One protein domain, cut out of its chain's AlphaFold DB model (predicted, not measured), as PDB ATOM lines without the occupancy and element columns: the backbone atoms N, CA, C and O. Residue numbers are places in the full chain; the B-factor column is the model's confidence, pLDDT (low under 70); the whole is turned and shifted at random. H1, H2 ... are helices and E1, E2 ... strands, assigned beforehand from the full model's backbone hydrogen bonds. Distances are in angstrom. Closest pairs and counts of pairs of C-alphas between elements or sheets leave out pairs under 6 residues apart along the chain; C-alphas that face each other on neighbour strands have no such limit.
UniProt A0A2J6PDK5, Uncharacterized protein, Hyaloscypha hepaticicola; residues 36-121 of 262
ATOM      1  N   PRO A  36     267.168 155.808 311.759       60.94
ATOM      2  CA  PRO A  36     266.652 155.525 310.430       60.94
ATOM      3  C   PRO A  36     265.304 156.219 310.328       60.94
ATOM      4  O   PRO A  36     264.498 156.112 311.260       60.94
ATOM      5  N   ALA A  37     265.124 157.010 309.268       85.81
ATOM      6  CA  ALA A  37     263.848 157.658 309.040       85.81
ATOM      7  C   ALA A  37     262.785 156.556 309.122       85.81
ATOM      8  O   ALA A  37     262.972 155.456 308.593       85.81
ATOM      9  N   VAL A  38     261.764 156.784 309.937       91.44
ATOM     10  CA  VAL A  38     260.647 155.856 310.065       91.44
ATOM     11  C   VAL A  38     259.488 156.399 309.255       91.44
ATOM     12  O   VAL A  38     259.343 157.613 309.101       91.44
ATOM     13  N   ILE A  39     258.640 155.499 308.780       91.19
ATOM     14  CA  ILE A  39     257.373 155.869 308.168       91.19
ATOM     15  C   ILE A  39     256.375 156.187 309.275       91.19
ATOM     16  O   ILE A  39     255.966 155.306 310.033       91.19
ATOM     17  N   ASP A  40     255.995 157.459 309.364       86.25
ATOM     18  CA  ASP A  40     254.856 157.889 310.164       86.25
ATOM     19  C   ASP A  40     253.600 157.869 309.288       86.25
ATOM     20  O   ASP A  40     253.368 158.769 308.478       86.25
ATOM     21  N   PHE A  41     252.778 156.834 309.465       85.56
ATOM     22  CA  PHE A  41     251.535 156.638 308.718       85.56
ATOM     23  C   PHE A  41     250.524 157.784 308.889       85.56
ATOM     24  O   PHE A  41     249.619 157.923 308.074       85.56
ATOM     25  N   LYS A  42     250.674 158.652 309.901       80.00
ATOM     26  CA  LYS A  42     249.852 159.868 310.055       80.00
ATOM     27  C   LYS A  42     250.185 160.957 309.042       80.00
ATOM     28  O   LYS A  42     249.401 161.880 308.856       80.00
ATOM     29  N   THR A  43     251.352 160.877 308.409       85.38
ATOM     30  CA  THR A  43     251.742 161.812 307.347       85.38
ATOM     31  C   THR A  43     251.120 161.457 306.000       85.38
ATOM     32  O   THR A  43     251.239 162.235 305.057       85.38
ATOM     33  N   PHE A  44     250.438 160.310 305.913       88.25
ATOM     34  CA  PHE A  44     249.753 159.889 304.699       88.25
ATOM     35  C   PHE A  44     248.522 160.780 304.485       88.25
ATOM     36  O   PHE A  44     248.008 161.358 305.448       88.25
ATOM     37  N   PRO A  45     248.008 160.903 303.255       84.19
ATOM     38  CA  PRO A  45     246.695 161.498 303.024       84.19
ATOM     39  C   PRO A  45     245.612 160.761 303.816       84.19
ATOM     40  O   PRO A  45     245.721 159.555 304.028       84.19
ATOM     41  N   SER A  46     244.553 161.457 304.240       83.06
ATOM     42  CA  SER A  46     243.537 160.918 305.163       83.06
ATOM     43  C   SER A  46     242.906 159.599 304.712       83.06
ATOM     44  O   SER A  46     242.571 158.774 305.548       83.06
ATOM     45  N   CYS A  47     242.783 159.366 303.404       83.69
ATOM     46  CA  CYS A  47     242.260 158.112 302.858       83.69
ATOM     47  C   CYS A  47     243.199 156.902 303.056       83.69
ATOM     48  O   CYS A  47     242.736 155.768 303.109       83.69
ATOM     49  N   ALA A  48     244.509 157.142 303.155       85.88
ATOM     50  CA  ALA A  48     245.545 156.131 303.341       85.88
ATOM     51  C   ALA A  48     246.012 156.060 304.803       85.88
ATOM     52  O   ALA A  48     246.752 155.143 305.175       85.88
ATOM     53  N   GLN A  49     245.580 157.009 305.641       85.44
ATOM     54  CA  GLN A  49     245.849 156.973 307.067       85.44
ATOM     55  C   GLN A  49     245.150 155.764 307.703       85.44
ATOM     56  O   GLN A  49     243.994 155.471 307.393       85.44
ATOM     57  N   PRO A  50     245.826 155.061 308.621       73.56
ATOM     58  CA  PRO A  50     245.193 154.062 309.463       73.56
ATOM     59  C   PRO A  50     244.246 154.767 310.439       73.56
ATOM     60  O   PRO A  50     244.657 155.219 311.510       73.56
ATOM     61  N   ASP A  51     242.987 154.908 310.043       68.62
ATOM     62  CA  ASP A  51     241.942 155.456 310.899       68.62
ATOM     63  C   ASP A  51     241.519 154.409 311.941       68.62
ATOM     64  O   ASP A  51     241.380 153.223 311.631       68.62
ATOM     65  N   SER A  52     241.295 154.832 313.186       54.91
ATOM     66  CA  SER A  52     240.762 153.949 314.236       54.91
ATOM     67  C   SER A  52     239.269 153.660 314.072       54.91
ATOM     68  O   SER A  52     238.778 152.697 314.659       54.91
ATOM     69  N   ASP A  53     238.562 154.479 313.284       53.09
ATOM     70  CA  ASP A  53     237.097 154.539 313.275       53.09
ATOM     71  C   ASP A  53     236.455 154.424 311.877       53.09
ATOM     72  O   ASP A  53     235.228 154.365 311.782       53.09
ATOM     73  N   ASN A  54     237.240 154.354 310.792       49.34
ATOM     74  CA  ASN A  54     236.711 154.274 309.427       49.34
ATOM     75  C   ASN A  54     236.862 152.891 308.789       49.34
ATOM     76  O   ASN A  54     237.833 152.167 308.976       49.34
ATOM     77  N   TYR A  55     235.858 152.555 307.980       49.97
ATOM     78  CA  TYR A  55     235.662 151.271 307.300       49.97
ATOM     79  C   TYR A  55     236.734 150.949 306.237       49.97
ATOM     80  O   TYR A  55     236.762 149.839 305.708       49.97
ATOM     81  N   TYR A  56     237.605 151.910 305.917       52.47
ATOM     82  CA  TYR A  56     238.704 151.734 304.977       52.47
ATOM     83  C   TYR A  56     239.943 151.229 305.712       52.47
ATOM     84  O   TYR A  56     240.442 151.857 306.644       52.47
ATOM     85  N   THR A  57     240.441 150.072 305.282       59.97
ATOM     86  CA  THR A  57     241.698 149.475 305.740       59.97
ATOM     87  C   THR A  57     242.877 150.313 305.250       59.97
ATOM     88  O   THR A  57     243.538 149.951 304.279       59.97
ATOM     89  N   GLY A  58     243.121 151.451 305.905       71.00
ATOM     90  CA  GLY A  58     244.273 152.305 305.638       71.00
ATOM     91  C   GLY A  58     245.604 151.560 305.780       71.00
ATOM     92  O   GLY A  58     245.686 150.443 306.308       71.00
ATOM     93  N   CYS A  59     246.673 152.195 305.308       81.06
ATOM     94  CA  CYS A  59     248.012 151.633 305.352       81.06
ATOM     95  C   CYS A  59     248.449 151.398 306.801       81.06
ATOM     96  O   CYS A  59     248.435 152.313 307.624       81.06
ATOM     97  N   ASN A  60     248.871 150.178 307.125       81.69
ATOM     98  CA  ASN A  60     249.347 149.843 308.462       81.69
ATOM     99  C   ASN A  60     250.641 149.031 308.393       81.69
ATOM    100  O   ASN A  60     250.931 148.382 307.392       81.69
ATOM    101  N   ALA A  61     251.410 149.036 309.482       79.44
ATOM    102  CA  ALA A  61     252.692 148.338 309.544       79.44
ATOM    103  C   ALA A  61     252.579 146.828 309.252       79.44
ATOM    104  O   ALA A  61     253.493 146.257 308.663       79.44
ATOM    105  N   SER A  62     251.466 146.187 309.629       81.44
ATOM    106  CA  SER A  62     251.240 144.755 309.388       81.44
ATOM    107  C   SER A  62     250.953 144.392 307.929       81.44
ATOM    108  O   SER A  62     251.052 143.218 307.584       81.44
ATOM    109  N   SER A  63     250.642 145.367 307.073       80.44
ATOM    110  CA  SER A  63     250.476 145.156 305.631       80.44
ATOM    111  C   SER A  63     251.805 144.948 304.900       80.44
ATOM    112  O   SER A  63     251.803 144.577 303.730       80.44
ATOM    113  N   TYR A  64     252.936 145.185 305.568       87.44
ATOM    114  CA  TYR A  64     254.258 145.146 304.954       87.44
ATOM    115  C   TYR A  64     255.102 144.015 305.526       87.44
ATOM    116  O   TYR A  64     255.056 143.712 306.719       87.44
ATOM    117  N   SER A  65     255.961 143.442 304.685       90.00
ATOM    118  CA  SER A  65     256.959 142.456 305.115       90.00
ATOM    119  C   SER A  65     258.180 143.156 305.720       90.00
ATOM    120  O   SER A  65     259.317 142.912 305.322       90.00
ATOM    121  N   CYS A  66     257.935 144.057 306.675       90.38
ATOM    122  CA  CYS A  66     258.948 144.885 307.316       90.38
ATOM    123  C   CYS A  66     259.077 144.576 308.808       90.38
ATOM    124  O   CYS A  66     258.065 144.476 309.503       90.38
ATOM    125  N   PRO A  67     260.309 144.491 309.347       91.62
ATOM    126  CA  PRO A  67     260.510 144.508 310.787       91.62
ATOM    127  C   PRO A  67     259.925 145.790 311.381       91.62
ATOM    128  O   PRO A  67     260.219 146.895 310.916       91.62
ATOM    129  N   THR A  68     259.115 145.644 312.425       89.94
ATOM    130  CA  THR A  68     258.612 146.794 313.165       89.94
ATOM    131  C   THR A  68     259.688 147.337 314.102       89.94
ATOM    132  O   THR A  68     260.483 146.599 314.688       89.94
ATOM    133  N   VAL A  69     259.720 148.655 314.242       89.94
ATOM    134  CA  VAL A  69     260.606 149.392 315.146       89.94
ATOM    135  C   VAL A  69     259.774 150.289 316.052       89.94
ATOM    136  O   VAL A  69     258.661 150.679 315.701       89.94
ATOM    137  N   ALA A  70     260.315 150.634 317.221       87.31
ATOM    138  CA  ALA A  70     259.671 151.606 318.094       87.31
ATOM    139  C   ALA A  70     259.581 152.961 317.379       87.31
ATOM    140  O   ALA A  70     260.575 153.461 316.846       87.31
ATOM    141  N   CYS A  71     258.394 153.553 317.382       84.75
ATOM    142  CA  CYS A  71     258.214 154.882 316.828       84.75
ATOM    143  C   CYS A  71     258.968 155.951 317.655       84.75
ATOM    144  O   CYS A  71     259.068 155.828 318.881       84.75
ATOM    145  N   PRO A  72     259.489 157.023 317.026       83.62
ATOM    146  CA  PRO A  72     260.058 158.168 317.730       83.62
ATOM    147  C   PRO A  72     259.070 158.770 318.732       83.62
ATOM    148  O   PRO A  72     257.862 158.771 318.500       83.62
ATOM    149  N   ALA A  73     259.578 159.336 319.828       80.62
ATOM    150  CA  ALA A  73     258.737 160.036 320.795       80.62
ATOM    151  C   ALA A  73     257.981 161.190 320.111       80.62
ATOM    152  O   ALA A  73     258.592 162.029 319.454       80.62
ATOM    153  N   GLY A  74     256.657 161.222 320.273       75.25
ATOM    154  CA  GLY A  74     255.791 162.181 319.583       75.25
ATOM    155  C   GLY A  74     255.332 161.730 318.196       75.25
ATOM    156  O   GLY A  74     254.505 162.419 317.604       75.25
ATOM    157  N   SER A  75     255.795 160.573 317.706       73.44
ATOM    158  CA  SER A  75     255.088 159.871 316.639       73.44
ATOM    159  C   SER A  75     253.681 159.583 317.116       73.44
ATOM    160  O   SER A  75     253.445 159.214 318.269       73.44
ATOM    161  N   THR A  76     252.743 159.797 316.215       63.69
ATOM    162  CA  THR A  76     251.335 159.626 316.517       63.69
ATOM    163  C   THR A  76     250.783 158.367 315.865       63.69
ATOM    164  O   THR A  76     249.568 158.207 315.856       63.69
ATOM    165  N   ALA A  77     251.638 157.478 315.342       64.06
ATOM    166  CA  ALA A  77     251.222 156.213 314.751       64.06
ATOM    167  C   ALA A  77     250.192 155.501 315.656       64.06
ATOM    168  O   ALA A  77     250.369 155.458 316.875       64.06
ATOM    169  N   PRO A  78     249.097 154.959 315.094       58.78
ATOM    170  CA  PRO A  78     248.026 154.348 315.892       58.78
ATOM    171  C   PRO A  78     248.474 153.087 316.640       58.78
ATOM    172  O   PRO A  78     247.765 152.594 317.511       58.78
ATOM    173  N   THR A  79     249.663 152.580 316.315       65.56
ATOM    174  CA  THR A  79     250.358 151.542 317.069       65.56
ATOM    175  C   THR A  79     251.741 152.061 317.446       65.56
ATOM    176  O   THR A  79     252.339 152.802 316.670       65.56
ATOM    177  N   ASP A  80     252.305 151.602 318.568       69.25
ATOM    178  CA  ASP A  80     253.692 151.911 318.975       69.25
ATOM    179  C   ASP A  80     254.760 151.356 317.995       69.25
ATOM    180  O   ASP A  80     255.965 151.420 318.256       69.25
ATOM    181  N   SER A  81     254.319 150.768 316.877       81.19
ATOM    182  CA  SER A  81     255.122 150.100 315.863       81.19
ATOM    183  C   SER A  81     255.143 150.907 314.566       81.19
ATOM    184  O   SER A  81     254.124 151.094 313.903       81.19
ATOM    185  N   CYS A  82     256.338 151.339 314.187       89.06
ATOM    186  CA  CYS A  82     256.645 151.965 312.908       89.06
ATOM    187  C   CYS A  82     257.445 150.984 312.043       89.06
ATOM    188  O   CYS A  82     257.924 149.959 312.529       89.06
ATOM    189  N   ILE A  83     257.640 151.311 310.769       92.25
ATOM    190  CA  ILE A  83     258.596 150.615 309.896       92.25
ATOM    191  C   ILE A  83     259.665 151.601 309.433       92.25
ATOM    192  O   ILE A  83     259.427 152.808 309.379       92.25
ATOM    193  N   THR A  84     260.864 151.109 309.135       93.56
ATOM    194  CA  THR A  84     261.932 151.957 308.589       93.56
ATOM    195  C   THR A  84     261.602 152.370 307.157       93.56
ATOM    196  O   THR A  84     261.131 151.528 306.392       93.56
ATOM    197  N   THR A  85     261.921 153.610 306.781       92.56
ATOM    198  CA  THR A  85     261.776 154.132 305.415       92.56
ATOM    199  C   THR A  85     262.454 153.227 304.394       92.56
ATOM    200  O   THR A  85     261.798 152.855 303.434       92.56
ATOM    201  N   ASP A  86     263.686 152.770 304.650       94.00
ATOM    202  CA  ASP A  86     264.411 151.854 303.752       94.00
ATOM    203  C   ASP A  86     263.566 150.610 303.409       94.00
ATOM    204  O   ASP A  86     263.286 150.341 302.246       94.00
ATOM    205  N   CYS A  87     263.065 149.902 304.429       93.94
ATOM    206  CA  CYS A  87     262.229 148.719 304.213       93.94
ATOM    207  C   CYS A  87     260.921 149.029 303.476       93.94
ATOM    208  O   CYS A  87     260.481 148.237 302.646       93.94
ATOM    209  N   PHE A  88     260.290 150.162 303.794       93.94
ATOM    210  CA  PHE A  88     259.057 150.585 303.138       93.94
ATOM    211  C   PHE A  88     259.280 150.875 301.650       93.94
ATOM    212  O   PHE A  88     258.525 150.378 300.822       93.94
ATOM    213  N   CYS A  89     260.343 151.604 301.306       93.62
ATOM    214  CA  CYS A  89     260.693 151.917 299.921       93.62
ATOM    215  C   CYS A  89     261.099 150.674 299.107       93.62
ATOM    216  O   CYS A  89     260.999 150.691 297.886       93.62
ATOM    217  N   GLU A  90     261.542 149.598 299.765       92.19
ATOM    218  CA  GLU A  90     261.873 148.313 299.131       92.19
ATOM    219  C   GLU A  90     260.666 147.375 298.957       92.19
ATOM    220  O   GLU A  90     260.803 146.300 298.367       92.19
ATOM    221  N   GLN A  91     259.482 147.729 299.473       90.69
ATOM    222  CA  GLN A  91     258.300 146.894 299.259       90.69
ATOM    223  C   GLN A  91     257.920 146.882 297.765       90.69
ATOM    224  O   GLN A  91     258.081 147.893 297.085       90.69
ATOM    225  N   PRO A  92     257.355 145.780 297.240       88.00
ATOM    226  CA  PRO A  92     256.903 145.738 295.849       88.00
ATOM    227  C   PRO A  92     255.784 146.738 295.533       88.00
ATOM    228  O   PRO A  92     255.749 147.283 294.437       88.00
ATOM    229  N   ALA A  93     254.871 146.987 296.480       89.88
ATOM    230  CA  ALA A  93     253.715 147.871 296.291       89.88
ATOM    231  C   ALA A  93     253.379 148.677 297.573       89.88
ATOM    232  O   ALA A  93     252.302 148.518 298.153       89.88
ATOM    233  N   PRO A  94     254.294 149.536 298.065       91.50
ATOM    234  CA  PRO A  94     254.180 150.209 299.364       91.50
ATOM    235  C   PRO A  94     252.942 151.098 299.507       91.50
ATOM    236  O   PRO A  94     252.413 151.255 300.608       91.50
ATOM    237  N   ILE A  95     252.468 151.652 298.392       91.75
ATOM    238  CA  ILE A  95     251.326 152.569 298.336       91.75
ATOM    239  C   ILE A  95     250.008 151.890 297.946       91.75
ATOM    240  O   ILE A  95     248.992 152.567 297.845       91.75
ATOM    241  N   GLN A  96     249.978 150.563 297.767       88.69
ATOM    242  CA  GLN A  96     248.781 149.845 297.301       88.69
ATOM    243  C   GLN A  96     247.554 150.055 298.200       88.69
ATOM    244  O   GLN A  96     246.430 150.124 297.721       88.69
ATOM    245  N   CYS A  97     247.761 150.206 299.505       88.19
ATOM    246  CA  CYS A  97     246.703 150.513 300.471       88.19
ATOM    247  C   CYS A  97     245.987 151.852 300.217       88.19
ATOM    248  O   CYS A  97     244.887 152.050 300.718       88.19
ATOM    249  N   GLY A  98     246.585 152.765 299.449       88.56
ATOM    250  CA  GLY A  98     245.940 154.001 299.019       88.56
ATOM    251  C   GLY A  98     245.142 153.864 297.723       88.56
ATOM    252  O   GLY A  98     244.578 154.849 297.269       88.56
ATOM    253  N   TRP A  99     245.087 152.684 297.100       85.75
ATOM    254  CA  TRP A  99     244.445 152.517 295.793       85.75
ATOM    255  C   TRP A  99     242.947 152.870 295.799       85.75
ATOM    256  O   TRP A  99     242.426 153.416 294.830       85.75
ATOM    257  N   ASP A 100     242.264 152.619 296.917       84.44
ATOM    258  CA  ASP A 100     240.842 152.942 297.091       84.44
ATOM    259  C   ASP A 100     240.585 154.427 297.414       84.44
ATOM    260  O   ASP A 100     239.437 154.848 297.592       84.44
ATOM    261  N   CYS A 101     241.638 155.243 297.502       86.56
ATOM    262  CA  CYS A 101     241.521 156.681 297.679       86.56
ATOM    263  C   CYS A 101     240.829 157.347 296.485       86.56
ATOM    264  O   CYS A 101     240.927 156.918 295.335       86.56
ATOM    265  N   LEU A 102     240.189 158.491 296.738       89.00
ATOM    266  CA  LEU A 102     239.796 159.383 295.651       89.00
ATOM    267  C   LEU A 102     241.043 159.829 294.879       89.00
ATOM    268  O   LEU A 102     242.092 160.063 295.477       89.00
ATOM    269  N   TRP A 103     240.912 160.036 293.565       87.25
ATOM    270  CA  TRP A 103     242.039 160.388 292.688       87.25
ATOM    271  C   TRP A 103     242.912 161.534 293.206       87.25
ATOM    272  O   TRP A 103     244.129 161.476 293.096       87.25
ATOM    273  N   GLY A 104     242.302 162.571 293.789       88.62
ATOM    274  CA  GLY A 104     243.052 163.689 294.365       88.62
ATOM    275  C   GLY A 104     243.970 163.264 295.513       88.62
ATOM    276  O   GLY A 104     245.126 163.676 295.553       88.62
ATOM    277  N   ASP A 105     243.479 162.413 296.413       89.94
ATOM    278  CA  ASP A 105     244.267 161.914 297.539       89.94
ATOM    279  C   ASP A 105     245.282 160.859 297.103       89.94
ATOM    280  O   ASP A 105     246.392 160.835 297.628       89.94
ATOM    281  N   TRP A 106     244.936 160.044 296.101       90.00
ATOM    282  CA  TRP A 106     245.868 159.117 295.464       90.00
ATOM    283  C   TRP A 106     247.092 159.849 294.901       90.00
ATOM    284  O   TRP A 106     248.219 159.491 295.230       90.00
ATOM    285  N   TYR A 107     246.895 160.927 294.136       89.50
ATOM    286  CA  TYR A 107     248.015 161.707 293.600       89.50
ATOM    287  C   TYR A 107     248.849 162.362 294.701       89.50
ATOM    288  O   TYR A 107     250.074 162.362 294.625       89.50
ATOM    289  N   ASN A 108     248.207 162.864 295.762       89.50
ATOM    290  CA  ASN A 108     248.935 163.372 296.924       89.50
ATOM    291  C   ASN A 108     249.757 162.267 297.608       89.50
ATOM    292  O   ASN A 108     250.835 162.545 298.133       89.50
ATOM    293  N   PHE A 109     249.258 161.027 297.620       90.62
ATOM    294  CA  PHE A 109     249.972 159.897 298.203       90.62
ATOM    295  C   PHE A 109     251.162 159.472 297.338       90.62
ATOM    296  O   PHE A 109     252.237 159.225 297.876       90.62
ATOM    297  N   GLU A 110     251.000 159.462 296.014       90.12
ATOM    298  CA  GLU A 110     252.081 159.202 295.061       90.12
ATOM    299  C   GLU A 110     253.189 160.269 295.150       90.12
ATOM    300  O   GLU A 110     254.374 159.935 295.210       90.12
ATOM    301  N   ASP A 111     252.820 161.552 295.243       88.81
ATOM    302  CA  ASP A 111     253.765 162.658 295.440       88.81
ATOM    303  C   ASP A 111     254.499 162.536 296.787       88.81
ATOM    304  O   ASP A 111     255.724 162.684 296.858       88.81
ATOM    305  N   TRP A 112     253.763 162.229 297.864       90.88
ATOM    306  CA  TRP A 112     254.344 161.974 299.185       90.88
ATOM    307  C   TRP A 112     255.331 160.802 299.141       90.88
ATOM    308  O   TRP A 112     256.426 160.887 299.709       90.88
ATOM    309  N   PHE A 113     254.976 159.727 298.438       91.75
ATOM    310  CA  PHE A 113     255.814 158.547 298.299       91.75
ATOM    311  C   PHE A 113     257.084 158.859 297.510       91.75
ATOM    312  O   PHE A 113     258.176 158.558 297.982       91.75
ATOM    313  N   SER A 114     256.963 159.568 296.389       90.25
ATOM    314  CA  SER A 114     258.098 160.000 295.562       90.25
ATOM    315  C   SER A 114     259.076 160.894 296.333       90.25
ATOM    316  O   SER A 114     260.289 160.809 296.151       90.25
ATOM    317  N   ALA A 115     258.567 161.745 297.229       90.44
ATOM    318  CA  ALA A 115     259.399 162.566 298.106       90.44
ATOM    319  C   ALA A 115     260.075 161.751 299.227       90.44
ATOM    320  O   ALA A 115     261.183 162.083 299.648       90.44
ATOM    321  N   THR A 116     259.409 160.702 299.714       91.56
ATOM    322  CA  THR A 116     259.887 159.839 300.808       91.56
ATOM    323  C   THR A 116     260.883 158.782 300.322       91.56
ATOM    324  O   THR A 116     261.836 158.467 301.034       91.56
ATOM    325  N   CYS A 117     260.694 158.277 299.105       93.25
ATOM    326  CA  CYS A 117     261.459 157.212 298.462       93.25
ATOM    327  C   CYS A 117     262.043 157.691 297.114       93.25
ATOM    328  O   CYS A 117     261.665 157.182 296.061       93.25
ATOM    329  N   PRO A 118     262.970 158.671 297.110       91.31
ATOM    330  CA  PRO A 118     263.439 159.316 295.877       91.31
ATOM    331  C   PRO A 118     264.285 158.412 294.968       91.31
ATOM    332  O   PRO A 118     264.477 158.731 293.796       91.31
ATOM    333  N   ASP A 119     264.807 157.309 295.505       91.88
ATOM    334  CA  ASP A 119     265.684 156.374 294.792       91.88
ATOM    335  C   ASP A 119     264.912 155.218 294.131       91.88
ATOM    336  O   ASP A 119     265.512 154.229 293.702       91.88
ATOM    337  N   GLU A 120     263.583 155.313 294.058       88.25
ATOM    338  CA  GLU A 120     262.777 154.263 293.453       88.25
ATOM    339  C   GLU A 120     263.086 154.111 291.949       88.25
ATOM    340  O   GLU A 120     263.099 155.094 291.198       88.25
ATOM    341  N   PRO A 121     263.338 152.880 291.468       88.25
ATOM    342  CA  PRO A 121     263.630 152.659 290.064       88.25
ATOM    343  C   PRO A 121     262.403 152.908 289.176       88.25
ATOM    344  O   PRO A 121     261.300 152.416 289.418       88.25
TER     345      PRO A 121
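What this domain is: This is residues 36 to 121 of the 262 residues of an uncharacterized protein of Hyaloscypha hepaticicola (UniProt A0A2J6PDK5). The domain has little regular structure: a small antiparallel hairpin, E1 and E2, leads directly into the short helix H1, the longer helix H2 lies away from the hairpin, and residues 39 to 44 of a long opening stretch lie between hairpin and H2. The 86 printed residues hold E1, E2, H1 and H2 in that order; the class is mixed, with 26 residues in named elements. The whole is compact, radius of gyration of the C-alphas 12.1 A, spanning 35 by 31 by 21 A.

How they stand to each other: Residues 38 to 39 pair antiparallel with residues 83 to 84 of E2, residues 81 to 84. In its hairpin with E1, residues 68 to 70, N 69 and O 82 are 2.8 A apart, within hydrogen-bond range. H1, residues 85 to 89, and H2, residues 103 to 116, are close but not clearly touching; their closest C-alphas, of Thr 85 and Thr 116, are 7.6 A apart. H2 is apart from both strands. In both helices every O i to N i+4 pair is within hydrogen-bond range.

Where its parts are: E1 begins at C-alpha 68 (258.612, 146.794, 313.165) and measures 7.0 A, E2 10.1 A, H1 6.0 A. H2, 19.6 A, ends at C-alpha 116 (259.887, 159.839, 300.808).

The domain as a whole: The farthest C-alphas, Asp 53 and Pro 121, are 35.3 A apart. The printed part has no cut; H1 to H2 is a long link. Residues 36, 51 to 57 and 76 to 80 have pLDDT under 70.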